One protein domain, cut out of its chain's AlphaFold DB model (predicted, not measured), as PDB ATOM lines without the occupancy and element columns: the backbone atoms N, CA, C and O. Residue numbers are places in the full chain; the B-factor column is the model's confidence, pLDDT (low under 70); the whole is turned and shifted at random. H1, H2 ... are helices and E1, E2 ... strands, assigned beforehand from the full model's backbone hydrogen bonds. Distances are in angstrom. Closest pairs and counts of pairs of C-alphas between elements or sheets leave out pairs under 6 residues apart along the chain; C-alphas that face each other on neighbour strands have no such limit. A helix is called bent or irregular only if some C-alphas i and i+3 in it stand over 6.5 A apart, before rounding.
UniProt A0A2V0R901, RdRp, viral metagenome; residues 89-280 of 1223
ATOM      1  N   SER A  89     -22.815  25.876  17.588       88.19
ATOM      2  CA  SER A  89     -22.923  24.517  18.148       88.19
ATOM      3  C   SER A  89     -23.055  24.475  19.675       88.19
ATOM      4  O   SER A  89     -23.576  23.497  20.211       88.19
ATOM      5  N   ILE A  90     -22.636  25.534  20.375       90.06
ATOM      6  CA  ILE A  90     -22.727  25.630  21.841       90.06
ATOM      7  C   ILE A  90     -24.158  25.879  22.336       90.06
ATOM      8  O   ILE A  90     -24.452  25.652  23.507       90.06
ATOM      9  N   LEU A  91     -25.050  26.351  21.460       94.81
ATOM     10  CA  LEU A  91     -26.446  26.627  21.783       94.81
ATOM     11  C   LEU A  91     -27.246  25.330  21.633       94.81
ATOM     12  O   LEU A  91     -27.601  24.952  20.524       94.81
ATOM     13  N   SER A  92     -27.513  24.593  22.706       93.12
ATOM     14  CA  SER A  92     -28.337  23.375  22.639       93.12
ATOM     15  C   SER A  92     -29.841  23.660  22.529       93.12
ATOM     16  O   SER A  92     -30.551  22.848  21.944       93.12
ATOM     17  N   ASP A  93     -30.326  24.809  23.015       94.19
ATOM     18  CA  ASP A  93     -31.722  25.237  22.860       94.19
ATOM     19  C   ASP A  93     -31.970  25.780  21.442       94.19
ATOM     20  O   ASP A  93     -31.324  26.723  20.978       94.19
ATOM     21  N   GLU A  94     -32.933  25.183  20.744       94.38
ATOM     22  CA  GLU A  94     -33.259  25.511  19.355       94.38
ATOM     23  C   GLU A  94     -33.769  26.954  19.184       94.38
ATOM     24  O   GLU A  94     -33.482  27.602  18.177       94.38
ATOM     25  N   ARG A  95     -34.464  27.505  20.190       94.88
ATOM     26  CA  ARG A  95     -34.988  28.882  20.152       94.88
ATOM     27  C   ARG A  95     -33.851  29.897  20.187       94.88
ATOM     28  O   ARG A  95     -33.916  30.922  19.514       94.88
ATOM     29  N   LEU A  96     -32.789  29.603  20.941       96.12
ATOM     30  CA  LEU A  96     -31.590  30.440  20.992       96.12
ATOM     31  C   LEU A  96     -30.812  30.405  19.671       96.12
ATOM     32  O   LEU A  96     -30.257  31.431  19.276       96.12
ATOM     33  N   ARG A  97     -30.807  29.267  18.961       94.88
ATOM     34  CA  ARG A  97     -30.235  29.199  17.605       94.88
ATOM     35  C   ARG A  97     -31.011  30.085  16.640       94.88
ATOM     36  O   ARG A  97     -30.395  30.942  16.014       94.88
ATOM     37  N   ARG A  98     -32.344  29.959  16.611       94.19
ATOM     38  CA  ARG A  98     -33.221  30.803  15.781       94.19
ATOM     39  C   ARG A  98     -33.038  32.294  16.055       94.19
ATOM     40  O   ARG A  98     -32.969  33.078  15.115       94.19
ATOM     41  N   LEU A  99     -32.894  32.694  17.321       94.88
ATOM     42  CA  LEU A  99     -32.593  34.085  17.684       94.88
ATOM     43  C   LEU A  99     -31.318  34.595  16.992       94.88
ATOM     44  O   LEU A  99     -31.294  35.705  16.463       94.88
ATOM     45  N   CYS A 100     -30.255  33.792  17.002       93.88
ATOM     46  CA  CYS A 100     -28.971  34.166  16.408       93.88
ATOM     47  C   CYS A 100     -28.976  34.073  14.875       93.88
ATOM     48  O   CYS A 100     -28.250  34.822  14.224       93.88
ATOM     49  N   GLU A 101     -29.781  33.177  14.301       92.75
ATOM     50  CA  GLU A 101     -30.047  33.116  12.858       92.75
ATOM     51  C   GLU A 101     -30.825  34.352  12.385       92.75
ATOM     52  O   GLU A 101     -30.543  34.877  11.309       92.75
ATOM     53  N   TYR A 102     -31.753  34.851  13.208       92.62
ATOM     54  CA  TYR A 102     -32.495  36.083  12.947       92.62
ATOM     55  C   TYR A 102     -31.596  37.327  13.017       92.62
ATOM     56  O   TYR A 102     -31.607  38.161  12.111       92.62
ATOM     57  N   ASP A 103     -30.803  37.463  14.085       92.56
ATOM     58  CA  ASP A 103     -29.766  38.493  14.195       92.56
ATOM     59  C   ASP A 103     -28.593  38.006  15.057       92.56
ATOM     60  O   ASP A 103     -28.685  37.851  16.279       92.56
ATOM     61  N   VAL A 104     -27.442  37.834  14.405       90.25
ATOM     62  CA  VAL A 104     -26.196  37.368  15.024       90.25
ATOM     63  C   VAL A 104     -25.692  38.291  16.141       90.25
ATOM     64  O   VAL A 104     -24.877  37.880  16.970       90.25
ATOM     65  N   GLY A 105     -26.171  39.540  16.204       89.00
ATOM     66  CA  GLY A 105     -25.894  40.462  17.304       89.00
ATOM     67  C   GLY A 105     -26.268  39.891  18.677       89.00
ATOM     68  O   GLY A 105     -25.589  40.180  19.663       89.00
ATOM     69  N   TRP A 106     -27.278  39.018  18.749       93.00
ATOM     70  CA  TRP A 106     -27.744  38.412  20.000       93.00
ATOM     71  C   TRP A 106     -26.891  37.257  20.523       93.00
ATOM     72  O   TRP A 106     -27.076  36.855  21.673       93.00
ATOM     73  N   PHE A 107     -25.938  36.751  19.736       92.56
ATOM     74  CA  PHE A 107     -25.186  35.533  20.048       92.56
ATOM     75  C   PHE A 107     -24.585  35.516  21.460       92.56
ATOM     76  O   PHE A 107     -24.756  34.552  22.199       92.56
ATOM     77  N   ARG A 108     -23.967  36.619  21.897       90.31
ATOM     78  CA  ARG A 108     -23.369  36.719  23.242       90.31
ATOM     79  C   ARG A 108     -24.388  36.640  24.377       90.31
ATOM     80  O   ARG A 108     -24.085  36.121  25.448       90.31
ATOM     81  N   LEU A 109     -25.588  37.183  24.179       92.94
ATOM     82  CA  LEU A 109     -26.660  37.035  25.160       92.94
ATOM     83  C   LEU A 109     -27.198  35.600  25.142       92.94
ATOM     84  O   LEU A 109     -27.436  35.037  26.207       92.94
ATOM     85  N   ALA A 110     -27.347  35.007  23.955       95.00
ATOM     86  CA  ALA A 110     -27.789  33.626  23.796       95.00
ATOM     87  C   ALA A 110     -26.839  32.636  24.491       95.00
ATOM     88  O   ALA A 110     -27.319  31.771  25.215       95.00
ATOM     89  N   GLU A 111     -25.518  32.820  24.377       92.94
ATOM     90  CA  GLU A 111     -24.506  32.060  25.133       92.94
ATOM     91  C   GLU A 111     -24.788  32.096  26.643       92.94
ATOM     92  O   GLU A 111     -24.918  31.055  27.289       92.94
ATOM     93  N   ARG A 112     -24.976  33.296  27.207       92.50
ATOM     94  CA  ARG A 112     -25.258  33.470  28.642       92.50
ATOM     95  C   ARG A 112     -26.582  32.832  29.064       92.50
ATOM     96  O   ARG A 112     -26.680  32.284  30.162       92.50
ATOM     97  N   ILE A 113     -27.616  32.921  28.227       95.56
ATOM     98  CA  ILE A 113     -28.908  32.285  28.505       95.56
ATOM     99  C   ILE A 113     -28.749  30.763  28.468       95.56
ATOM    100  O   ILE A 113     -29.223  30.094  29.382       95.56
ATOM    101  N   GLN A 114     -28.034  30.224  27.477       95.69
ATOM    102  CA  GLN A 114     -27.758  28.795  27.351       95.69
ATOM    103  C   GLN A 114     -27.030  28.243  28.581       95.69
ATOM    104  O   GLN A 114     -27.425  27.211  29.120       95.69
ATOM    105  N   GLU A 115     -26.009  28.947  29.073       93.31
ATOM    106  CA  GLU A 115     -25.323  28.588  30.317       93.31
ATOM    107  C   GLU A 115     -26.290  28.543  31.506       93.31
ATOM    108  O   GLU A 115     -26.216  27.641  32.340       93.31
ATOM    109  N   ARG A 116     -27.227  29.493  31.607       93.12
ATOM    110  CA  ARG A 116     -28.224  29.491  32.689       93.12
ATOM    111  C   ARG A 116     -29.267  28.389  32.524       93.12
ATOM    112  O   ARG A 116     -29.638  27.807  33.538       93.12
ATOM    113  N   LEU A 117     -29.691  28.063  31.302       93.62
ATOM    114  CA  LEU A 117     -30.562  26.912  31.015       93.62
ATOM    115  C   LEU A 117     -29.898  25.606  31.465       93.62
ATOM    116  O   LEU A 117     -30.507  24.825  32.192       93.62
ATOM    117  N   ASN A 118     -28.617  25.425  31.130       93.25
ATOM    118  CA  ASN A 118     -27.828  24.275  31.577       93.25
ATOM    119  C   ASN A 118     -27.717  24.214  33.114       93.25
ATOM    120  O   ASN A 118     -27.643  23.133  33.688       93.25
ATOM    121  N   ASN A 119     -27.760  25.373  33.781       91.50
ATOM    122  CA  ASN A 119     -27.752  25.522  35.239       91.50
ATOM    123  C   ASN A 119     -29.163  25.584  35.870       91.50
ATOM    124  O   ASN A 119     -29.312  26.086  36.987       91.50
ATOM    125  N   GLY A 120     -30.203  25.108  35.175       89.50
ATOM    126  CA  GLY A 120     -31.548  24.930  35.733       89.50
ATOM    127  C   GLY A 120     -32.511  26.115  35.585       89.50
ATOM    128  O   GLY A 120     -33.573  26.106  36.206       89.50
ATOM    129  N   LEU A 121     -32.191  27.134  34.779       90.06
ATOM    130  CA  LEU A 121     -33.166  28.166  34.404       90.06
ATOM    131  C   LEU A 121     -34.301  27.540  33.578       90.06
ATOM    132  O   LEU A 121     -34.048  26.838  32.602       90.06
ATOM    133  N   VAL A 122     -35.551  27.853  33.921       89.81
ATOM    134  CA  VAL A 122     -36.733  27.427  33.160       89.81
ATOM    135  C   VAL A 122     -37.373  28.646  32.506       89.81
ATOM    136  O   VAL A 122     -37.817  29.558  33.198       89.81
ATOM    137  N   ILE A 123     -37.449  28.649  31.173       91.38
ATOM    138  CA  ILE A 123     -38.136  29.691  30.396       91.38
ATOM    139  C   ILE A 123     -39.493  29.149  29.953       91.38
ATOM    140  O   ILE A 123     -39.565  28.298  29.059       91.38
ATOM    141  N   LYS A 124     -40.565  29.643  30.578       91.69
ATOM    142  CA  LYS A 124     -41.942  29.285  30.220       91.69
ATOM    143  C   LYS A 124     -42.341  29.914  28.886       91.69
ATOM    144  O   LYS A 124     -41.774  30.915  28.455       91.69
ATOM    145  N   MET A 125     -43.344  29.327  28.242       88.62
ATOM    146  CA  MET A 125     -43.933  29.881  27.027       88.62
ATOM    147  C   MET A 125     -44.963  30.952  27.396       88.62
ATOM    148  O   MET A 125     -46.003  30.637  27.979       88.62
ATOM    149  N   ALA A 126     -44.695  32.208  27.037       86.94
ATOM    150  CA  ALA A 126     -45.708  33.254  27.093       86.94
ATOM    151  C   ALA A 126     -46.646  33.155  25.880       86.94
ATOM    152  O   ALA A 126     -46.217  32.853  24.767       86.94
ATOM    153  N   LYS A 127     -47.940  33.437  26.072       83.25
ATOM    154  CA  LYS A 127     -48.890  33.513  24.954       83.25
ATOM    155  C   LYS A 127     -48.791  34.892  24.289       83.25
ATOM    156  O   LYS A 127     -48.970  35.892  24.989       83.25
ATOM    157  N   PRO A 128     -48.517  34.980  22.975       81.94
ATOM    158  CA  PRO A 128     -48.558  36.253  22.269       81.94
ATOM    159  C   PRO A 128     -49.995  36.783  22.202       81.94
ATOM    160  O   PRO A 128     -50.961  36.018  22.216       81.94
ATOM    161  N   LEU A 129     -50.135  38.105  22.117       87.06
ATOM    162  CA  LEU A 129     -51.434  38.746  21.940       87.06
ATOM    163  C   LEU A 129     -51.895  38.546  20.499       87.06
ATOM    164  O   LEU A 129     -51.187  38.907  19.560       87.06
ATOM    165  N   LEU A 130     -53.085  37.986  20.317       89.19
ATOM    166  CA  LEU A 130     -53.701  37.876  19.000       89.19
ATOM    167  C   LEU A 130     -54.331  39.211  18.605       89.19
ATOM    168  O   LEU A 130     -54.789  39.966  19.467       89.19
ATOM    169  N   TYR A 131     -54.338  39.488  17.303       82.56
ATOM    170  CA  TYR A 131     -55.062  40.613  16.735       82.56
ATOM    171  C   TYR A 131     -56.530  40.543  17.140       82.56
ATOM    172  O   TYR A 131     -57.200  39.529  16.942       82.56
ATOM    173  N   ASP A 132     -57.024  41.636  17.702       76.75
ATOM    174  CA  ASP A 132     -58.432  41.773  18.026       76.75
ATOM    175  C   ASP A 132     -59.150  42.358  16.806       76.75
ATOM    176  O   ASP A 132     -58.854  43.474  16.371       76.75
ATOM    177  N   HIS A 133     -60.091  41.599  16.240       68.69
ATOM    178  CA  HIS A 133     -60.836  41.997  15.046       68.69
ATOM    179  C   HIS A 133     -61.606  43.308  15.228       68.69
ATOM    180  O   HIS A 133     -61.778  44.033  14.245       68.69
ATOM    181  N   LYS A 134     -61.956  43.675  16.469       60.97
ATOM    182  CA  LYS A 134     -62.550  44.977  16.801       60.97
ATOM    183  C   LYS A 134     -61.627  46.143  16.445       60.97
ATOM    184  O   LYS A 134     -62.089  47.249  16.184       60.97
ATOM    185  N   PHE A 135     -60.315  45.911  16.334       59.12
ATOM    186  CA  PHE A 135     -59.382  46.937  15.886       59.12
ATOM    187  C   PHE A 135     -59.577  47.354  14.422       59.12
ATOM    188  O   PHE A 135     -59.225  48.473  14.047       59.12
ATOM    189  N   LYS A 136     -60.168  46.494  13.579       54.53
ATOM    190  CA  LYS A 136     -60.483  46.857  12.190       54.53
ATOM    191  C   LYS A 136     -61.387  48.090  12.144       54.53
ATOM    192  O   LYS A 136     -61.195  48.919  11.268       54.53
ATOM    193  N   TYR A 137     -62.300  48.234  13.099       49.94
ATOM    194  CA  TYR A 137     -63.225  49.364  13.218       49.94
ATOM    195  C   TYR A 137     -62.571  50.623  13.822       49.94
ATOM    196  O   TYR A 137     -63.123  51.712  13.782       49.94
ATOM    197  N   ASN A 138     -61.342  50.488  14.312       47.91
ATOM    198  CA  ASN A 138     -60.612  51.482  15.097       47.91
ATOM    199  C   ASN A 138     -59.431  52.120  14.345       47.91
ATOM    200  O   ASN A 138     -58.879  53.146  14.760       47.91
ATOM    201  N   ILE A 139     -59.022  51.517  13.227       48.22
ATOM    202  CA  ILE A 139     -58.216  52.199  12.219       48.22
ATOM    203  C   ILE A 139     -59.163  53.170  11.530       48.22
ATOM    204  O   ILE A 139     -60.171  52.760  10.971       48.22
ATOM    205  N   LYS A 140     -58.853  54.464  11.612       49.16
ATOM    206  CA  LYS A 140     -59.669  55.520  11.017       49.16
ATOM    207  C   LYS A 140     -59.733  55.319   9.498       49.16
ATOM    208  O   LYS A 140     -58.789  55.682   8.797       49.16
ATOM    209  N   HIS A 141     -60.816  54.702   9.023       40.53
ATOM    210  CA  HIS A 141     -61.095  54.470   7.607       40.53
ATOM    211  C   HIS A 141     -61.955  55.609   7.065       40.53
ATOM    212  O   HIS A 141     -62.898  56.021   7.738       40.53
ATOM    213  N   PRO A 142     -61.676  56.118   5.862       41.94
ATOM    214  CA  PRO A 142     -62.575  57.059   5.212       41.94
ATOM    215  C   PRO A 142     -63.916  56.409   4.862       41.94
ATOM    216  O   PRO A 142     -63.970  55.287   4.350       41.94
ATOM    217  N   THR A 143     -64.992  57.159   5.061       43.72
ATOM    218  CA  THR A 143     -66.277  56.944   4.388       43.72
ATOM    219  C   THR A 143     -66.274  57.667   3.033       43.72
ATOM    220  O   THR A 143     -65.378  58.467   2.753       43.72
ATOM    221  N   LEU A 144     -67.273  57.404   2.182       43.47
ATOM    222  CA  LEU A 144     -67.488  58.143   0.922       43.47
ATOM    223  C   LEU A 144     -67.578  59.666   1.133       43.47
ATOM    224  O   LEU A 144     -67.214  60.431   0.250       43.47
ATOM    225  N   GLU A 145     -68.003  60.094   2.320       44.06
ATOM    226  CA  GLU A 145     -68.131  61.498   2.723       44.06
ATOM    227  C   GLU A 145     -66.794  62.131   3.168       44.06
ATOM    228  O   GLU A 145     -66.705  63.349   3.268       44.06
ATOM    229  N   ASN A 146     -65.743  61.329   3.405       47.22
ATOM    230  CA  ASN A 146     -64.449  61.749   3.971       47.22
ATOM    231  C   ASN A 146     -63.246  61.172   3.187       47.22
ATOM    232  O   ASN A 146     -62.283  60.675   3.776       47.22
ATOM    233  N   ASN A 147     -63.318  61.168   1.854       42.97
ATOM    234  CA  ASN A 147     -62.492  60.340   0.970       42.97
ATOM    235  C   ASN A 147     -60.965  60.400   1.223       42.97
ATOM    236  O   ASN A 147     -60.289  61.407   0.990       42.97
ATOM    237  N   TYR A 148     -60.409  59.240   1.598       40.91
ATOM    238  CA  TYR A 148     -58.981  58.991   1.788       40.91
ATOM    239  C   TYR A 148     -58.503  57.749   1.015       40.91
ATOM    240  O   TYR A 148     -58.378  56.658   1.558       40.91
ATOM    241  N   LEU A 149     -58.264  57.915  -0.285       40.72
ATOM    242  CA  LEU A 149     -57.073  57.478  -1.052       40.72
ATOM    243  C   LEU A 149     -57.133  58.073  -2.485       40.72
ATOM    244  O   LEU A 149     -56.696  57.474  -3.463       40.72
ATOM    245  N   GLY A 150     -57.670  59.300  -2.559       42.62
ATOM    246  CA  GLY A 150     -57.701  60.230  -3.702       42.62
ATOM    247  C   GLY A 150     -57.800  61.719  -3.285       42.62
ATOM    248  O   GLY A 150     -57.906  62.579  -4.149       42.62
ATOM    249  N   TYR A 151     -57.705  61.973  -1.968       41.75
ATOM    250  CA  TYR A 151     -57.561  63.209  -1.172       41.75
ATOM    251  C   TYR A 151     -58.581  64.360  -1.310       41.75
ATOM    252  O   TYR A 151     -58.265  65.387  -1.914       41.75
ATOM    253  N   ASP A 152     -59.676  64.273  -0.542       48.47
ATOM    254  CA  ASP A 152     -60.496  65.426  -0.121       48.47
ATOM    255  C   ASP A 152     -60.191  65.847   1.342       48.47
ATOM    256  O   ASP A 152     -59.660  65.070   2.138       48.47
ATOM    257  N   VAL A 153     -60.427  67.125   1.673       49.09
ATOM    258  CA  VAL A 153     -59.962  67.834   2.891       49.09
ATOM    259  C   VAL A 153     -60.741  67.428   4.153       49.09
ATOM    260  O   VAL A 153     -61.963  67.530   4.177       49.09
ATOM    261  N   ILE A 154     -60.040  67.067   5.236       53.75
ATOM    262  CA  ILE A 154     -60.628  66.859   6.570       53.75
ATOM    263  C   ILE A 154     -60.783  68.226   7.245       53.75
ATOM    264  O   ILE A 154     -59.773  68.847   7.581       53.75
ATOM    265  N   LYS A 155     -62.012  68.709   7.457       52.06
ATOM    266  CA  LYS A 155     -62.225  69.999   8.128       52.06
ATOM    267  C   LYS A 155     -62.118  69.865   9.648       52.06
ATOM    268  O   LYS A 155     -62.531  68.847  10.214       52.06
ATOM    269  N   GLU A 156     -61.602  70.896  10.319       48.66
ATOM    270  CA  GLU A 156     -61.716  71.008  11.775       48.66
ATOM    271  C   GLU A 156     -63.211  70.963  12.110       48.66
ATOM    272  O   GLU A 156     -64.018  71.593  11.430       48.66
ATOM    273  N   CYS A 157     -63.602  70.154  13.095       43.34
ATOM    274  CA  CYS A 157     -64.999  69.952  13.506       43.34
ATOM    275  C   CYS A 157     -65.908  69.115  12.570       43.34
ATOM    276  O   CYS A 157     -66.976  68.710  13.028       43.34
ATOM    277  N   SER A 158     -65.526  68.762  11.333       43.12
ATOM    278  CA  SER A 158     -66.369  67.902  10.464       43.12
ATOM    279  C   SER A 158     -66.085  66.407  10.598       43.12
ATOM    280  O   SER A 158     -66.831  65.580  10.082       43.12
ATOM    281  N   THR A 159     -65.028  66.029  11.310       43.28
ATOM    282  CA  THR A 159     -64.811  64.635  11.691       43.28
ATOM    283  C   THR A 159     -65.781  64.291  12.802       43.28
ATOM    284  O   THR A 159     -65.541  64.618  13.968       43.28
ATOM    285  N   GLU A 160     -66.892  63.649  12.447       38.53
ATOM    286  CA  GLU A 160     -67.563  62.791  13.412       38.53
ATOM    287  C   GLU A 160     -66.530  61.812  13.940       38.53
ATOM    288  O   GLU A 160     -65.615  61.394  13.223       38.53
ATOM    289  N   LEU A 161     -66.619  61.564  15.239       39.31
ATOM    290  CA  LEU A 161     -65.859  60.569  15.966       39.31
ATOM    291  C   LEU A 161     -65.756  59.340  15.051       39.31
ATOM    292  O   LEU A 161     -66.761  58.688  14.793       39.31
ATOM    293  N   LEU A 162     -64.576  59.126  14.449       41.00
ATOM    294  CA  LEU A 162     -64.295  57.995  13.561       41.00
ATOM    295  C   LEU A 162     -64.371  56.740  14.444       41.00
ATOM    296  O   LEU A 162     -63.368  56.324  15.019       41.00
ATOM    297  N   MET A 163     -65.630  56.310  14.582       36.16
ATOM    298  CA  MET A 163     -66.330  55.298  15.372       36.16
ATOM    299  C   MET A 163     -66.006  55.224  16.878       36.16
ATOM    300  O   MET A 163     -64.980  54.660  17.256       36.16
ATOM    301  N   PRO A 164     -66.911  55.668  17.779       35.72
ATOM    302  CA  PRO A 164     -67.279  54.819  18.895       35.72
ATOM    303  C   PRO A 164     -68.151  53.728  18.275       35.72
ATOM    304  O   PRO A 164     -69.350  53.900  18.090       35.72
ATOM    305  N   ASP A 165     -67.533  52.646  17.822       37.03
ATOM    306  CA  ASP A 165     -68.325  51.433  17.719       37.03
ATOM    307  C   ASP A 165     -68.603  51.037  19.173       37.03
ATOM    308  O   ASP A 165     -67.653  50.919  19.954       37.03
ATOM    309  N   ASP A 166     -69.868  50.865  19.559       40.88
ATOM    310  CA  ASP A 166     -70.227  50.291  20.863       40.88
ATOM    311  C   ASP A 166     -69.553  48.907  21.050       40.88
ATOM    312  O   ASP A 166     -69.409  48.407  22.169       40.88
ATOM    313  N   GLU A 167     -69.053  48.308  19.957       41.12
ATOM    314  CA  GLU A 167     -68.239  47.098  19.937       41.12
ATOM    315  C   GLU A 167     -66.705  47.309  19.864       41.12
ATOM    316  O   GLU A 167     -65.970  46.319  19.927       41.12
ATOM    317  N   GLY A 168     -66.179  48.535  19.764       45.06
ATOM    318  CA  GLY A 168     -64.756  48.850  19.537       45.06
ATOM    319  C   GLY A 168     -63.818  48.667  20.749       45.06
ATOM    320  O   GLY A 168     -64.232  48.578  21.900       45.06
ATOM    321  N   ILE A 169     -62.501  48.597  20.503       48.19
ATOM    322  CA  ILE A 169     -61.470  48.569  21.570       48.19
ATOM    323  C   ILE A 169     -61.211  49.986  22.099       48.19
ATOM    324  O   ILE A 169     -60.855  50.867  21.314       48.19
ATOM    325  N   ASP A 170     -61.247  50.168  23.422       52.59
ATOM    326  CA  ASP A 170     -60.803  51.393  24.100       52.59
ATOM    327  C   ASP A 170     -59.401  51.850  23.647       52.59
ATOM    328  O   ASP A 170     -58.442  51.075  23.637       52.59
ATOM    329  N   ASN A 171     -59.244  53.152  23.383       57.44
ATOM    330  CA  ASN A 171     -57.975  53.810  23.018       57.44
ATOM    331  C   ASN A 171     -57.305  53.259  21.736       57.44
ATOM    332  O   ASN A 171     -56.137  52.852  21.757       57.44
ATOM    333  N   PRO A 172     -57.996  53.316  20.584       50.22
ATOM    334  CA  PRO A 172     -57.550  52.702  19.330       50.22
ATOM    335  C   PRO A 172     -56.296  53.327  18.711       50.22
ATOM    336  O   PRO A 172     -55.651  52.752  17.836       50.22
ATOM    337  N   ALA A 173     -55.923  54.529  19.145       57.41
ATOM    338  CA  ALA A 173     -54.810  55.257  18.557       57.41
ATOM    339  C   ALA A 173     -53.432  54.679  18.933       57.41
ATOM    340  O   ALA A 173     -52.435  55.087  18.335       57.41
ATOM    341  N   VAL A 174     -53.345  53.746  19.885       69.31
ATOM    342  CA  VAL A 174     -52.086  53.242  20.461       69.31
ATOM    343  C   VAL A 174     -51.691  51.896  19.837       69.31
ATOM    344  O   VAL A 174     -52.536  51.022  19.666       69.31
ATOM    345  N   LEU A 175     -50.410  51.718  19.476       73.06
ATOM    346  CA  LEU A 175     -49.902  50.423  18.997       73.06
ATOM    347  C   LEU A 175     -50.089  49.330  20.057       73.06
ATOM    348  O   LEU A 175     -49.861  49.564  21.245       73.06
ATOM    349  N   ARG A 176     -50.441  48.126  19.603       79.69
ATOM    350  CA  ARG A 176     -50.634  46.937  20.438       79.69
ATOM    351  C   ARG A 176     -49.557  45.900  20.141       79.69
ATOM    352  O   ARG A 176     -49.074  45.811  19.013       79.69
ATOM    353  N   GLY A 177     -49.200  45.095  21.136       79.94
ATOM    354  CA  GLY A 177     -48.203  44.022  21.018       79.94
ATOM    355  C   GLY A 177     -48.678  42.774  20.265       79.94
ATOM    356  O   GLY A 177     -48.346  41.669  20.690       79.94
ATOM    357  N   TRP A 178     -49.480  42.923  19.203       87.00
ATOM    358  CA  TRP A 178     -50.060  41.788  18.480       87.00
ATOM    359  C   TRP A 178     -49.031  40.963  17.715       87.00
ATOM    360  O   TRP A 178     -48.034  41.489  17.214       87.00
ATOM    361  N   LEU A 179     -49.356  39.681  17.554       89.00
ATOM    362  CA  LEU A 179     -48.711  38.756  16.635       89.00
ATOM    363  C   LEU A 179     -48.961  39.191  15.183       89.00
ATOM    364  O   LEU A 179     -50.110  39.275  14.750       89.00
ATOM    365  N   LEU A 180     -47.893  39.416  14.420       87.06
ATOM    366  CA  LEU A 180     -47.918  39.922  13.045       87.06
ATOM    367  C   LEU A 180     -48.786  39.078  12.111       87.06
ATOM    368  O   LEU A 180     -49.564  39.624  11.329       87.06
ATOM    369  N   GLU A 181     -48.693  37.754  12.219       88.19
ATOM    370  CA  GLU A 181     -49.449  36.819  11.380       88.19
ATOM    371  C   GLU A 181     -50.956  36.869  11.641       88.19
ATOM    372  O   GLU A 181     -51.743  36.661  10.719       88.19
ATOM    373  N   SER A 182     -51.361  37.204  12.869       88.69
ATOM    374  CA  SER A 182     -52.776  37.358  13.221       88.69
ATOM    375  C   SER A 182     -53.389  38.660  12.690       88.69
ATOM    376  O   SER A 182     -54.608  38.768  12.602       88.69
ATOM    377  N   ILE A 183     -52.563  39.642  12.299       83.56
ATOM    378  CA  ILE A 183     -53.035  40.907  11.724       83.56
ATOM    379  C   ILE A 183     -53.489  40.656  10.278       83.56
ATOM    380  O   ILE A 183     -52.686  40.142   9.490       83.56
ATOM    381  N   PRO A 184     -54.715  41.048   9.884       79.75
ATOM    382  CA  PRO A 184     -55.189  40.924   8.509       79.75
ATOM    383  C   PRO A 184     -54.254  41.626   7.512       79.75
ATOM    384  O   PRO A 184     -53.686  42.675   7.818       79.75
ATOM    385  N   GLY A 185     -54.098  41.046   6.318       78.81
ATOM    386  CA  GLY A 185     -53.378  41.668   5.201       78.81
ATOM    387  C   GLY A 185     -54.215  42.759   4.525       78.81
ATOM    388  O   GLY A 185     -54.647  43.717   5.169       78.81
ATOM    389  N   LEU A 186     -54.477  42.604   3.225       78.31
ATOM    390  CA  LEU A 186     -55.392  43.483   2.495       78.31
ATOM    391  C   LEU A 186     -56.817  43.326   3.026       78.31
ATOM    392  O   LEU A 186     -57.348  42.221   3.125       78.31
ATOM    393  N   THR A 187     -57.428  44.449   3.375       66.69
ATOM    394  CA  THR A 187     -58.827  44.534   3.777       66.69
ATOM    395  C   THR A 187     -59.516  45.563   2.896       66.69
ATOM    396  O   THR A 187     -59.027  46.683   2.760       66.69
ATOM    397  N   THR A 188     -60.652  45.201   2.306       62.69
ATOM    398  CA  THR A 188     -61.485  46.147   1.558       62.69
ATOM    399  C   THR A 188     -62.194  47.070   2.542       62.69
ATOM    400  O   THR A 188     -62.897  46.610   3.451       62.69
ATOM    401  N   LEU A 189     -61.967  48.371   2.392       53.78
ATOM    402  CA  LEU A 189     -62.635  49.402   3.177       53.78
ATOM    403  C   LEU A 189     -64.083  49.589   2.699       53.78
ATOM    404  O   LEU A 189     -64.384  49.258   1.551       53.78
ATOM    405  N   PRO A 190     -64.979  50.177   3.518       48.97
ATOM    406  CA  PRO A 190     -66.325  50.550   3.071       48.97
ATOM    407  C   PRO A 190     -66.334  51.451   1.822       48.97
ATOM    408  O   PRO A 190     -67.290  51.431   1.056       48.97
ATOM    409  N   SER A 191     -65.253  52.204   1.585       46.72
ATOM    410  CA  SER A 191     -65.030  53.024   0.387       46.72
ATOM    411  C   SER A 191     -64.658  52.231  -0.879       46.72
ATOM    412  O   SER A 191     -64.492  52.826  -1.939       46.72
ATOM    413  N   GLY A 192     -64.473  50.911  -0.785       54.72
ATOM    414  CA  GLY A 192     -64.026  50.049  -1.884       54.72
ATOM    415  C   GLY A 192     -62.508  50.020  -2.102       54.72
ATOM    416  O   GLY A 192     -62.029  49.230  -2.912       54.72
ATOM    417  N   VAL A 193     -61.734  50.830  -1.373       54.25
ATOM    418  CA  VAL A 193     -60.266  50.840  -1.475       54.25
ATOM    419  C   VAL A 193     -59.663  49.674  -0.691       54.25
ATOM    420  O   VAL A 193     -60.092  49.373   0.423       54.25
ATOM    421  N   GLU A 194     -58.639  49.029  -1.246       62.31
ATOM    422  CA  GLU A 194     -57.873  48.013  -0.529       62.31
ATOM    423  C   GLU A 194     -56.831  48.659   0.397       62.31
ATOM    424  O   GLU A 194     -56.002  49.463  -0.032       62.31
ATOM    425  N   PHE A 195     -56.849  48.287   1.679       58.88
ATOM    426  CA  PHE A 195     -55.907  48.779   2.681       58.88
ATOM    427  C   PHE A 195     -55.156  47.627   3.349       58.88
ATOM    428  O   PHE A 195     -55.760  46.708   3.902       58.88
ATOM    429  N   ASP A 196     -53.826  47.690   3.326       72.38
ATOM    430  CA  ASP A 196     -52.958  46.707   3.976       72.38
ATOM    431  C   ASP A 196     -52.710  47.096   5.444       72.38
ATOM    432  O   ASP A 196     -51.835  47.913   5.769       72.38
ATOM    433  N   ILE A 197     -53.512  46.508   6.339       71.06
ATOM    434  CA  ILE A 197     -53.470  46.794   7.780       71.06
ATOM    435  C   ILE A 197     -52.113  46.398   8.365       71.06
ATOM    436  O   ILE A 197     -51.496  47.178   9.103       71.06
ATOM    437  N   ARG A 198     -51.624  45.202   8.020       77.81
ATOM    438  CA  ARG A 198     -50.356  44.665   8.520       77.81
ATOM    439  C   ARG A 198     -49.182  45.556   8.128       77.81
ATOM    440  O   ARG A 198     -48.405  45.953   8.999       77.81
ATOM    441  N   LYS A 199     -49.071  45.938   6.853       78.88
ATOM    442  CA  LYS A 199     -47.993  46.815   6.367       78.88
ATOM    443  C   LYS A 199     -48.012  48.183   7.045       78.88
ATOM    444  O   LYS A 199     -46.950  48.712   7.374       78.88
ATOM    445  N   SER A 200     -49.198  48.742   7.290       70.56
ATOM    446  CA  SER A 200     -49.341  50.011   8.010       70.56
ATOM    447  C   SER A 200     -48.862  49.905   9.465       70.56
ATOM    448  O   SER A 200     -48.067  50.733   9.917       70.56
ATOM    449  N   CYS A 201     -49.248  48.837  10.176       74.31
ATOM    450  CA  CYS A 201     -48.795  48.583  11.547       74.31
ATOM    451  C   CYS A 201     -47.268  48.401  11.630       74.31
ATOM    452  O   CYS A 201     -46.633  48.976  12.511       74.31
ATOM    453  N   VAL A 202     -46.664  47.669  10.685       77.38
ATOM    454  CA  VAL A 202     -45.205  47.457  10.628       77.38
ATOM    455  C   VAL A 202     -44.455  48.755  10.330       77.38
ATOM    456  O   VAL A 202     -43.460  49.059  10.987       77.38
ATOM    457  N   LYS A 203     -44.936  49.568   9.380       72.56
ATOM    458  CA  LYS A 203     -44.337  50.882   9.089       72.56
ATOM    459  C   LYS A 203     -44.321  51.764  10.340       72.56
ATOM    460  O   LYS A 203     -43.316  52.412  10.624       72.56
ATOM    461  N   ARG A 204     -45.411  51.734  11.110       72.69
ATOM    462  CA  ARG A 204     -45.594  52.533  12.324       72.69
ATOM    463  C   ARG A 204     -44.583  52.207  13.431       72.69
ATOM    464  O   ARG A 204     -44.224  53.118  14.171       72.69
ATOM    465  N   ILE A 205     -44.065  50.975  13.502       76.06
ATOM    466  CA  ILE A 205     -42.976  50.622  14.430       76.06
ATOM    467  C   ILE A 205     -41.786  51.553  14.229       76.06
ATOM    468  O   ILE A 205     -41.290  52.101  15.197       76.06
ATOM    469  N   ASN A 206     -41.350  51.797  12.994       69.94
ATOM    470  CA  ASN A 206     -40.168  52.630  12.746       69.94
ATOM    471  C   ASN A 206     -40.413  54.131  13.001       69.94
ATOM    472  O   ASN A 206     -39.458  54.864  13.240       69.94
ATOM    473  N   ASP A 207     -41.674  54.576  12.997       66.38
ATOM    474  CA  ASP A 207     -42.060  55.951  13.343       66.38
ATOM    475  C   ASP A 207     -42.180  56.180  14.867       66.38
ATOM    476  O   ASP A 207     -42.218  57.330  15.312       66.38
ATOM    477  N   GLU A 208     -42.315  55.117  15.669       63.09
ATOM    478  CA  GLU A 208     -42.579  55.182  17.120       63.09
ATOM    479  C   GLU A 208     -41.531  54.469  17.982       63.09
ATOM    480  O   GLU A 208     -41.457  54.716  19.187       63.09
ATOM    481  N   ALA A 209     -40.712  53.608  17.385       63.06
ATOM    482  CA  ALA A 209     -39.593  52.958  18.033       63.06
ATOM    483  C   ALA A 209     -38.467  53.979  18.216       63.06
ATOM    484  O   ALA A 209     -37.860  54.411  17.229       63.06
ATOM    485  N   PRO A 210     -38.163  54.395  19.453       63.22
ATOM    486  CA  PRO A 210     -37.042  55.273  19.676       63.22
ATOM    487  C   PRO A 210     -35.758  54.537  19.304       63.22
ATOM    488  O   PRO A 210     -35.650  53.313  19.406       63.22
ATOM    489  N   MET A 211     -34.764  55.299  18.871       69.31
ATOM    490  CA  MET A 211     -33.464  54.723  18.557       69.31
ATOM    491  C   MET A 211     -32.632  54.568  19.822       69.31
ATOM    492  O   MET A 211     -32.843  55.284  20.803       69.31
ATOM    493  N   TYR A 212     -31.636  53.689  19.746       77.75
ATOM    494  CA  TYR A 212     -30.545  53.552  20.711       77.75
ATOM    495  C   TYR A 212     -29.309  54.303  20.167       77.75
ATOM    496  O   TYR A 212     -28.410  53.675  19.608       77.75
ATOM    497  N   PRO A 213     -29.269  55.656  20.182       71.00
ATOM    498  CA  PRO A 213     -28.246  56.411  19.447       71.00
ATOM    499  C   PRO A 213     -26.885  56.457  20.151       71.00
ATOM    500  O   PRO A 213     -25.877  56.789  19.517       71.00
ATOM    501  N   TYR A 214     -26.863  56.178  21.455       71.88
ATOM    502  CA  TYR A 214     -25.672  56.302  22.290       71.88
ATOM    503  C   TYR A 214     -24.995  54.944  22.487       71.88
ATOM    504  O   TYR A 214     -23.795  54.812  22.269       71.88
ATOM    505  N   THR A 215     -25.768  53.918  22.829       73.31
ATOM    506  CA  THR A 215     -25.241  52.635  23.291       73.31
ATOM    507  C   THR A 215     -25.513  51.511  22.292       73.31
ATOM    508  O   THR A 215     -26.625  51.400  21.776       73.31
ATOM    509  N   ASN A 216     -24.529  50.632  22.061       78.94
ATOM    510  CA  ASN A 216     -24.771  49.382  21.339       78.94
ATOM    511  C   ASN A 216     -25.662  48.461  22.193       78.94
ATOM    512  O   ASN A 216     -25.218  47.925  23.212       78.94
ATOM    513  N   LEU A 217     -26.919  48.271  21.777       84.69
ATOM    514  CA  LEU A 217     -27.901  47.515  22.558       84.69
ATOM    515  C   LEU A 217     -27.501  46.051  22.768       84.69
ATOM    516  O   LEU A 217     -27.770  45.509  23.836       84.69
ATOM    517  N   PHE A 218     -26.842  45.421  21.792       87.44
ATOM    518  CA  PHE A 218     -26.465  44.008  21.876       87.44
ATOM    519  C   PHE A 218     -25.366  43.799  22.918       87.44
ATOM    520  O   PHE A 218     -25.460  42.926  23.778       87.44
ATOM    521  N   GLU A 219     -24.347  44.660  22.894       84.00
ATOM    522  CA  GLU A 219     -23.274  44.647  23.890       84.00
ATOM    523  C   GLU A 219     -23.785  45.034  25.280       84.00
ATOM    524  O   GLU A 219     -23.302  44.518  26.289       84.00
ATOM    525  N   TYR A 220     -24.752  45.953  25.352       85.31
ATOM    526  CA  TYR A 220     -25.412  46.293  26.608       85.31
ATOM    527  C   TYR A 220     -26.169  45.084  27.164       85.31
ATOM    528  O   TYR A 220     -25.971  44.708  28.318       85.31
ATOM    529  N   ALA A 221     -26.982  44.425  26.337       88.25
ATOM    530  CA  ALA A 221     -27.744  43.248  26.728       88.25
ATOM    531  C   ALA A 221     -26.821  42.120  27.226       88.25
ATOM    532  O   ALA A 221     -27.029  41.561  28.305       88.25
ATOM    533  N   ALA A 222     -25.738  41.861  26.489       87.44
ATOM    534  CA  ALA A 222     -24.747  40.846  26.819       87.44
ATOM    535  C   ALA A 222     -23.981  41.116  28.125       87.44
ATOM    536  O   ALA A 222     -23.532  40.156  28.746       87.44
ATOM    537  N   ARG A 223     -23.860  42.366  28.586       82.38
ATOM    538  CA  ARG A 223     -23.166  42.705  29.845       82.38
ATOM    539  C   ARG A 223     -24.093  42.889  31.037       82.38
ATOM    540  O   ARG A 223     -23.762  42.474  32.140       82.38
ATOM    541  N   ARG A 224     -25.218  43.576  30.828       83.12
ATOM    542  CA  ARG A 224     -25.943  44.267  31.910       83.12
ATOM    543  C   ARG A 224     -27.240  43.589  32.314       83.12
ATOM    544  O   ARG A 224     -27.755  43.878  33.387       83.12
ATOM    545  N   ILE A 225     -27.775  42.703  31.477       88.88
ATOM    546  CA  ILE A 225     -28.965  41.936  31.843       88.88
ATOM    547  C   ILE A 225     -28.578  40.939  32.930       88.88
ATOM    548  O   ILE A 225     -27.761  40.044  32.687       88.88
ATOM    549  N   ASP A 226     -29.167  41.095  34.113       88.75
ATOM    550  CA  ASP A 226     -29.061  40.124  35.195       88.75
ATOM    551  C   ASP A 226     -30.104  39.019  35.004       88.75
ATOM    552  O   ASP A 226     -31.294  39.214  35.232       88.75
ATOM    553  N   LEU A 227     -29.646  37.837  34.593       90.81
ATOM    554  CA  LEU A 227     -30.501  36.668  34.364       90.81
ATOM    555  C   LEU A 227     -31.069  36.074  35.671       90.81
ATOM    556  O   LEU A 227     -31.871  35.141  35.621       90.81
ATOM    557  N   ASN A 228     -30.654  36.583  36.837       89.44
ATOM    558  CA  ASN A 228     -31.213  36.214  38.138       89.44
ATOM    559  C   ASN A 228     -32.406  37.083  38.548       89.44
ATOM    560  O   ASN A 228     -33.140  36.691  39.455       89.44
ATOM    561  N   ASP A 229     -32.614  38.238  37.912       91.31
ATOM    562  CA  ASP A 229     -33.734  39.109  38.255       91.31
ATOM    563  C   ASP A 229     -35.065  38.473  37.790       91.31
ATOM    564  O   ASP A 229     -35.205  38.128  36.610       91.31
ATOM    565  N   PRO A 230     -36.075  38.326  38.669       91.75
ATOM    566  CA  PRO A 230     -37.368  37.745  38.300       91.75
ATOM    567  C   PRO A 230     -38.088  38.477  37.156       91.75
ATOM    568  O   PRO A 230     -38.810  37.856  36.380       91.75
ATOM    569  N   MET A 231     -37.905  39.792  37.026       93.00
ATOM    570  CA  MET A 231     -38.502  40.580  35.943       93.00
ATOM    571  C   MET A 231     -37.785  40.338  34.611       93.00
ATOM    572  O   MET A 231     -38.418  40.356  33.556       93.00
ATOM    573  N   VAL A 232     -36.482  40.038  34.648       93.88
ATOM    574  CA  VAL A 232     -35.741  39.581  33.463       93.88
ATOM    575  C   VAL A 232     -36.218  38.198  33.043       93.88
ATOM    576  O   VAL A 232     -36.418  37.977  31.853       93.88
ATOM    577  N   GLN A 233     -36.463  37.288  33.990       93.25
ATOM    578  CA  GLN A 233     -37.034  35.974  33.676       93.25
ATOM    579  C   GLN A 233     -38.395  36.107  32.988       93.25
ATOM    580  O   GLN A 233     -38.593  35.505  31.936       93.25
ATOM    581  N   LEU A 234     -39.281  36.968  33.498       94.19
ATOM    582  CA  LEU A 234     -40.564  37.254  32.852       94.19
ATOM    583  C   LEU A 234     -40.387  37.823  31.433       94.19
ATOM    584  O   LEU A 234     -41.082  37.418  30.504       94.19
ATOM    585  N   TRP A 235     -39.429  38.730  31.226       94.75
ATOM    586  CA  TRP A 235     -39.096  39.204  29.880       94.75
ATOM    587  C   TRP A 235     -38.597  38.075  28.968       94.75
ATOM    588  O   TRP A 235     -39.009  38.025  27.811       94.75
ATOM    589  N   LEU A 236     -37.780  37.141  29.465       95.56
ATOM    590  CA  LEU A 236     -37.316  35.979  28.696       95.56
ATOM    591  C   LEU A 236     -38.457  35.033  28.299       95.56
ATOM    592  O   LEU A 236     -38.390  34.450  27.219       95.56
ATOM    593  N   GLU A 237     -39.509  34.901  29.114       94.94
ATOM    594  CA  GLU A 237     -40.713  34.136  28.741       94.94
ATOM    595  C   GLU A 237     -41.376  34.711  27.480       94.94
ATOM    596  O   GLU A 237     -41.833  33.963  26.616       94.94
ATOM    597  N   HIS A 238     -41.373  36.039  27.328       92.94
ATOM    598  CA  HIS A 238     -41.834  36.699  26.108       92.94
ATOM    599  C   HIS A 238     -40.790  36.646  24.984       92.94
ATOM    600  O   HIS A 238     -41.125  36.284  23.863       92.94
ATOM    601  N   PHE A 239     -39.533  36.987  25.267       94.25
ATOM    602  CA  PHE A 239     -38.494  37.129  24.249       94.25
ATOM    603  C   PHE A 239     -38.067  35.780  23.665       94.25
ATOM    604  O   PHE A 239     -38.158  35.581  22.461       94.25
ATOM    605  N   ILE A 240     -37.657  34.830  24.511       95.06
ATOM    606  CA  ILE A 240     -37.231  33.488  24.091       95.06
ATOM    607  C   ILE A 240     -38.416  32.526  24.058       95.06
ATOM    608  O   ILE A 240     -38.576  31.782  23.096       95.06
ATOM    609  N   GLY A 241     -39.258  32.532  25.097       92.06
ATOM    610  CA  GLY A 241     -40.357  31.577  25.234       92.06
ATOM    611  C   GLY A 241     -41.415  31.694  24.135       92.06
ATOM    612  O   GLY A 241     -41.876  30.666  23.646       92.06
ATOM    613  N   ALA A 242     -41.759  32.916  23.722       89.50
ATOM    614  CA  ALA A 242     -42.676  33.178  22.610       89.50
ATOM    615  C   ALA A 242     -41.960  33.499  21.283       89.50
ATOM    616  O   ALA A 242     -42.634  33.758  20.287       89.50
ATOM    617  N   GLU A 243     -40.620  33.475  21.266       91.31
ATOM    618  CA  GLU A 243     -39.774  33.861  20.123       91.31
ATOM    619  C   GLU A 243     -40.112  35.262  19.582       91.31
ATOM    620  O   GLU A 243     -40.227  35.497  18.381       91.31
ATOM    621  N   ASP A 244     -40.316  36.211  20.493       90.31
ATOM    622  CA  ASP A 244     -40.648  37.597  20.177       90.31
ATOM    623  C   ASP A 244     -39.384  38.403  19.831       90.31
ATOM    624  O   ASP A 244     -38.998  39.339  20.536       90.31
ATOM    625  N   PHE A 245     -38.677  37.974  18.783       93.00
ATOM    626  CA  PHE A 245     -37.362  38.494  18.415       93.00
ATOM    627  C   PHE A 245     -37.434  39.826  17.659       93.00
ATOM    628  O   PHE A 245     -38.418  40.146  16.987       93.00
ATOM    629  N   PHE A 246     -36.360  40.613  17.747       92.25
ATOM    630  CA  PHE A 246     -36.184  41.826  16.949       92.25
ATOM    631  C   PHE A 246     -34.712  42.052  16.597       92.25
ATOM    632  O   PHE A 246     -33.811  41.594  17.300       92.25
ATOM    633  N   SER A 247     -34.479  42.779  15.507       89.25
ATOM    634  CA  SER A 247     -33.160  43.133  14.988       89.25
ATOM    635  C   SER A 247     -33.028  44.642  14.889       89.25
ATOM    636  O   SER A 247     -34.013  45.382  14.779       89.25
ATOM    637  N   PHE A 248     -31.786  45.110  14.949       83.31
ATOM    638  CA  PHE A 248     -31.470  46.529  14.885       83.31
ATOM    639  C   PHE A 248     -30.177  46.747  14.114       83.31
ATOM    640  O   PHE A 248     -29.079  46.487  14.597       83.31
ATOM    641  N   ASN A 249     -30.300  47.316  12.917       74.38
ATOM    642  CA  ASN A 249     -29.143  47.664  12.085       74.38
ATOM    643  C   ASN A 249     -28.589  49.068  12.377       74.38
ATOM    644  O   ASN A 249     -27.675  49.545  11.702       74.38
ATOM    645  N   GLY A 250     -29.188  49.756  13.345       68.69
ATOM    646  CA  GLY A 250     -28.800  51.086  13.755       68.69
ATOM    647  C   GLY A 250     -29.687  52.234  13.281       68.69
ATOM    648  O   GLY A 250     -29.595  53.329  13.844       68.69
ATOM    649  N   ARG A 251     -30.528  51.989  12.272       67.75
ATOM    650  CA  ARG A 251     -31.490  52.952  11.710       67.75
ATOM    651  C   ARG A 251     -32.916  52.423  11.661       67.75
ATOM    652  O   ARG A 251     -33.840  53.219  11.624       67.75
ATOM    653  N   MET A 252     -33.099  51.112  11.597       74.94
ATOM    654  CA  MET A 252     -34.416  50.490  11.529       74.94
ATOM    655  C   MET A 252     -34.487  49.349  12.527       74.94
ATOM    656  O   MET A 252     -33.478  48.684  12.788       74.94
ATOM    657  N   ILE A 253     -35.688  49.140  13.054       83.25
ATOM    658  CA  ILE A 253     -36.032  47.963  13.840       83.25
ATOM    659  C   ILE A 253     -36.882  47.057  12.961       83.25
ATOM    660  O   ILE A 253     -37.849  47.505  12.341       83.25
ATOM    661  N   SER A 254     -36.526  45.778  12.927       87.75
ATOM    662  CA  SER A 254     -37.382  44.726  12.387       87.75
ATOM    663  C   SER A 254     -37.788  43.809  13.528       87.75
ATOM    664  O   SER A 254     -36.970  43.515  14.395       87.75
ATOM    665  N   CYS A 255     -39.049  43.395  13.556       88.12
ATOM    666  CA  CYS A 255     -39.551  42.427  14.527       88.12
ATOM    667  C   CYS A 255     -39.932  41.141  13.792       88.12
ATOM    668  O   CYS A 255     -40.367  41.209  12.642       88.12
ATOM    669  N   ASP A 256     -39.729  39.996  14.437       86.94
ATOM    670  CA  ASP A 256     -39.996  38.677  13.859       86.94
ATOM    671  C   ASP A 256     -41.474  38.296  13.997       86.94
ATOM    672  O   ASP A 256     -42.194  38.200  13.006       86.94
ATOM    673  N   LYS A 257     -41.955  38.163  15.244       85.62
ATOM    674  CA  LYS A 257     -43.311  37.677  15.541       85.62
ATOM    675  C   LYS A 257     -44.285  38.751  16.007       85.62
ATOM    676  O   LYS A 257     -45.395  38.794  15.482       85.62
ATOM    677  N   SER A 258     -43.941  39.611  16.972       86.56
ATOM    678  CA  SER A 258     -44.862  40.654  17.464       86.56
ATOM    679  C   SER A 258     -44.393  42.077  17.170       86.56
ATOM    680  O   SER A 258     -43.199  42.357  17.086       86.56
ATOM    681  N   LEU A 259     -45.342  43.014  17.061       84.00
ATOM    682  CA  LEU A 259     -45.052  44.417  16.729       84.00
ATOM    683  C   LEU A 259     -44.167  45.143  17.766       84.00
ATOM    684  O   LEU A 259     -43.502  46.123  17.435       84.00
ATOM    685  N   LEU A 260     -44.193  44.717  19.033       86.75
ATOM    686  CA  LEU A 260     -43.629  45.474  20.161       86.75
ATOM    687  C   LEU A 260     -42.502  44.739  20.903       86.75
ATOM    688  O   LEU A 260     -42.171  45.117  22.029       86.75
ATOM    689  N   ALA A 261     -41.867  43.750  20.269       88.62
ATOM    690  CA  ALA A 261     -40.700  43.032  20.796       88.62
ATOM    691  C   ALA A 261     -39.631  43.975  21.389       88.62
ATOM    692  O   ALA A 261     -39.236  43.867  22.554       88.62
ATOM    693  N   HIS A 262     -39.228  44.985  20.611       87.00
ATOM    694  CA  HIS A 262     -38.222  45.966  21.023       87.00
ATOM    695  C   HIS A 262     -38.666  46.829  22.223       87.00
ATOM    696  O   HIS A 262     -37.828  47.230  23.027       87.00
ATOM    697  N   LYS A 263     -39.974  47.093  22.387       87.00
ATOM    698  CA  LYS A 263     -40.510  47.860  23.525       87.00
ATOM    699  C   LYS A 263     -40.495  47.072  24.822       87.00
ATOM    700  O   LYS A 263     -40.266  47.656  25.879       87.00
ATOM    701  N   LYS A 264     -40.694  45.756  24.754       89.56
ATOM    702  CA  LYS A 264     -40.543  44.869  25.916       89.56
ATOM    703  C   LYS A 264     -39.093  44.855  26.403       89.56
ATOM    704  O   LYS A 264     -38.851  44.918  27.606       89.56
ATOM    705  N   PHE A 265     -38.135  44.861  25.472       89.50
ATOM    706  CA  PHE A 265     -36.717  45.026  25.795       89.50
ATOM    707  C   PHE A 265     -36.410  46.402  26.405       89.50
ATOM    708  O   PHE A 265     -35.787  46.465  27.462       89.50
ATOM    709  N   GLU A 266     -36.881  47.496  25.795       87.62
ATOM    710  CA  GLU A 266     -36.714  48.860  26.326       87.62
ATOM    711  C   GLU A 266     -37.246  48.980  27.761       87.62
ATOM    712  O   GLU A 266     -36.581  49.540  28.635       87.62
ATOM    713  N   MET A 267     -38.411  48.390  28.024       88.62
ATOM    714  CA  MET A 267     -39.026  48.344  29.344       88.62
ATOM    715  C   MET A 267     -38.187  47.565  30.362       88.62
ATOM    716  O   MET A 267     -37.942  48.074  31.456       88.62
ATOM    717  N   MET A 268     -37.709  46.368  30.008       90.81
ATOM    718  CA  MET A 268     -36.807  45.572  30.853       90.81
ATOM    719  C   MET A 268     -35.526  46.343  31.188       90.81
ATOM    720  O   MET A 268     -35.162  46.462  32.360       90.81
ATOM    721  N   VAL A 269     -34.885  46.952  30.188       88.19
ATOM    722  CA  VAL A 269     -33.667  47.744  30.399       88.19
ATOM    723  C   VAL A 269     -33.946  48.955  31.288       88.19
ATOM    724  O   VAL A 269     -33.177  49.238  32.208       88.19
ATOM    725  N   THR A 270     -35.056  49.657  31.058       86.12
ATOM    726  CA  THR A 270     -35.439  50.822  31.865       86.12
ATOM    727  C   THR A 270     -35.699  50.426  33.318       86.12
ATOM    728  O   THR A 270     -35.222  51.117  34.220       86.12
ATOM    729  N   TYR A 271     -36.373  49.299  33.569       87.81
ATOM    730  CA  TYR A 271     -36.575  48.755  34.915       87.81
ATOM    731  C   TYR A 271     -35.240  48.491  35.628       87.81
ATOM    732  O   TYR A 271     -35.019  49.031  36.716       87.81
ATOM    733  N   LEU A 272     -34.313  47.767  34.988       86.25
ATOM    734  CA  LEU A 272     -33.007  47.437  35.575       86.25
ATOM    735  C   LEU A 272     -32.181  48.685  35.921       86.25
ATOM    736  O   LEU A 272     -31.469  48.714  36.923       86.25
ATOM    737  N   ARG A 273     -32.289  49.742  35.111       83.75
ATOM    738  CA  ARG A 273     -31.577  51.014  35.331       83.75
ATOM    739  C   ARG A 273     -32.206  51.855  36.438       83.75
ATOM    740  O   ARG A 273     -31.518  52.618  37.110       83.75
ATOM    741  N   THR A 274     -33.518  51.742  36.612       82.00
ATOM    742  CA  THR A 274     -34.315  52.614  37.475       82.00
ATOM    743  C   THR A 274     -34.027  52.405  38.958       82.00
ATOM    744  O   THR A 274     -33.856  53.387  39.682       82.00
ATOM    745  N   GLY A 275     -33.966  51.148  39.408       74.50
ATOM    746  CA  GLY A 275     -33.736  50.818  40.819       74.50
ATOM    747  C   GLY A 275     -32.458  51.471  41.367       74.50
ATOM    748  O   GLY A 275     -32.554  52.288  42.288       74.50
ATOM    749  N   PRO A 276     -31.283  51.209  40.758       73.31
ATOM    750  CA  PRO A 276     -30.025  51.839  41.153       73.31
ATOM    751  C   PRO A 276     -30.057  53.364  41.015       73.31
ATOM    752  O   PRO A 276     -29.648  54.074  41.928       73.31
ATOM    753  N   LYS A 277     -30.596  53.888  39.906       81.25
ATOM    754  CA  LYS A 277     -30.604  55.330  39.606       81.25
ATOM    755  C   LYS A 277     -31.288  56.174  40.684       81.25
ATOM    756  O   LYS A 277     -30.810  57.267  40.986       81.25
ATOM    757  N   PHE A 278     -32.406  55.700  41.236       81.38
ATOM    758  CA  PHE A 278     -33.195  56.464  42.209       81.38
ATOM    759  C   PHE A 278     -33.001  56.016  43.658       81.38
ATOM    760  O   PHE A 278     -33.427  56.750  44.551       81.38
ATOM    761  N   ASN A 279     -32.350  54.871  43.904       80.69
ATOM    762  CA  ASN A 279     -32.179  54.278  45.233       80.69
ATOM    763  C   ASN A 279     -33.512  54.273  46.011       80.69
ATOM    764  O   ASN A 279     -33.719  55.073  46.931       80.69
ATOM    765  N   LEU A 280     -34.460  53.474  45.511       83.06
ATOM    766  CA  LEU A 280     -35.819  53.362  46.046       83.06
ATOM    767  C   LEU A 280     -35.876  52.392  47.228       83.06
ATOM    768  O   LEU A 280     -35.153  51.401  47.266       83.06
TER     769      LEU A 280
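Overview. This is residues 89 to 280 of the 1223 residues of the protein "RdRp" of viral metagenome (UniProt A0A2V0R901). A long, loose model with two unlike ends: at one end the helices H1, H2, H5, H6 and H7 gather round one side of the small hairpin E3 and E4, and at the other an untidy stretch of loops holds the short helix H3 and a second small hairpin, E1 and E2. H4 bridges the two, running from E2 to E4, while residues 119 to 132 run back along the length from H2 to H3, and residues 274 to 280, of which 274 to 278 belong to H7, stick out sideways. The printed part has 192 residues, with seven named helices and four named strands in the order H1 H2 H3 E1 E2 H4 H5 H6 E3 E4 H7; the strands form two antiparallel sheets, E1 - E2 and E3 - E4. The class is mostly helix, though under half of the residues are in named elements. The whole is loose, with a radius of gyration of the C-alphas of 20.2 A, and elongated, spanning 62 by 39 by 32 A.

Along the chain. Find C-alpha 246 at (-36.184, 41.826, 16.949), where E3 begins, residues 246 to 248; E4 is residues 253 to 255. From C-alpha 261 at (-40.700, 43.032, 20.796), H7 runs 26.4 A through residues 261 to 278, ending at C-alpha 278 at (-33.195, 56.464, 42.209). It is neither bent nor irregular, but only just: C-alphas 272 and 275 are 6.3 A apart. H6 is residues 230 to 241, 14.8 A, and H5 residues 217 to 224. Look back to C-alpha 94 at (-33.259, 25.511, 19.355) for H1, residues 94 to 102, 12.4 A. H2, residues 104 to 118, 21.2 A, is irregular, with C-alphas 105 and 108 7.5 A apart. The other elements are H3, residues 133 to 137, E1, residues 186 to 188, E2, residues 194 to 196, and H4, residues 197 to 208, 16.6 A.

Arrangement. Start at the hairpin E3 and E4, antiparallel at 163 degrees, where N 247 and O 254 are 2.8 A apart, within hydrogen-bond range. The closest C-alphas of E4 and H7, Cys 255 and Ala 261, are 6.4 A apart; those of E4 and H4, Asn 206 and Ile 253, are 6.3 A apart. H7, with residues 261 to 268 alone, touches H6, closest at the C-alphas of Val 232 and Met 268, 6.6 A, a shallow tilt of 13 degrees, opposite ways. H6, with residues 240 to 241 alone, touches H1, about perpendicular at 75 degrees, the C-alphas of Arg 95 and Ile 240 being closest at 6.5 A. H1 and H2 form a helical hairpin and touch at Cys 100 and Phe 107, C-alphas 5.4 A apart, at a shallow tilt of 12 degrees. H2 touches H5 at a shallow tilt of 29 degrees, the same way; the closest C-alphas, of Leu 109 and Ala 222, are 4.6 A apart. H5 and H7 are near each other. Farther out, the hairpin E1 and E2 is antiparallel at 146 degrees, with N 187 and O 195 2.9 A apart. H3 touches no helix. Every O i to N i+4 pair is within hydrogen-bond range in H1, H5 and H6; the counts are 9 of 11 in H2, 6 of 8 in H4, 12 of 14 in H7 and 0 of 1 in H3, where 2 of 2 O i to N i+3 pairs are within range.

Size, cuts and confidence. The C-alphas farthest apart, of Asn 119 and Glu 145, are 63.1 A apart. The printed part has no cut. The long links are H2 to H3, 14 residues, and H3 to E1, 48 residues. The mean pLDDT of the printed part is 75.9; look for values under 70 at residues 133 to 174, 187 to 195, 206 to 211 and 250 to 251.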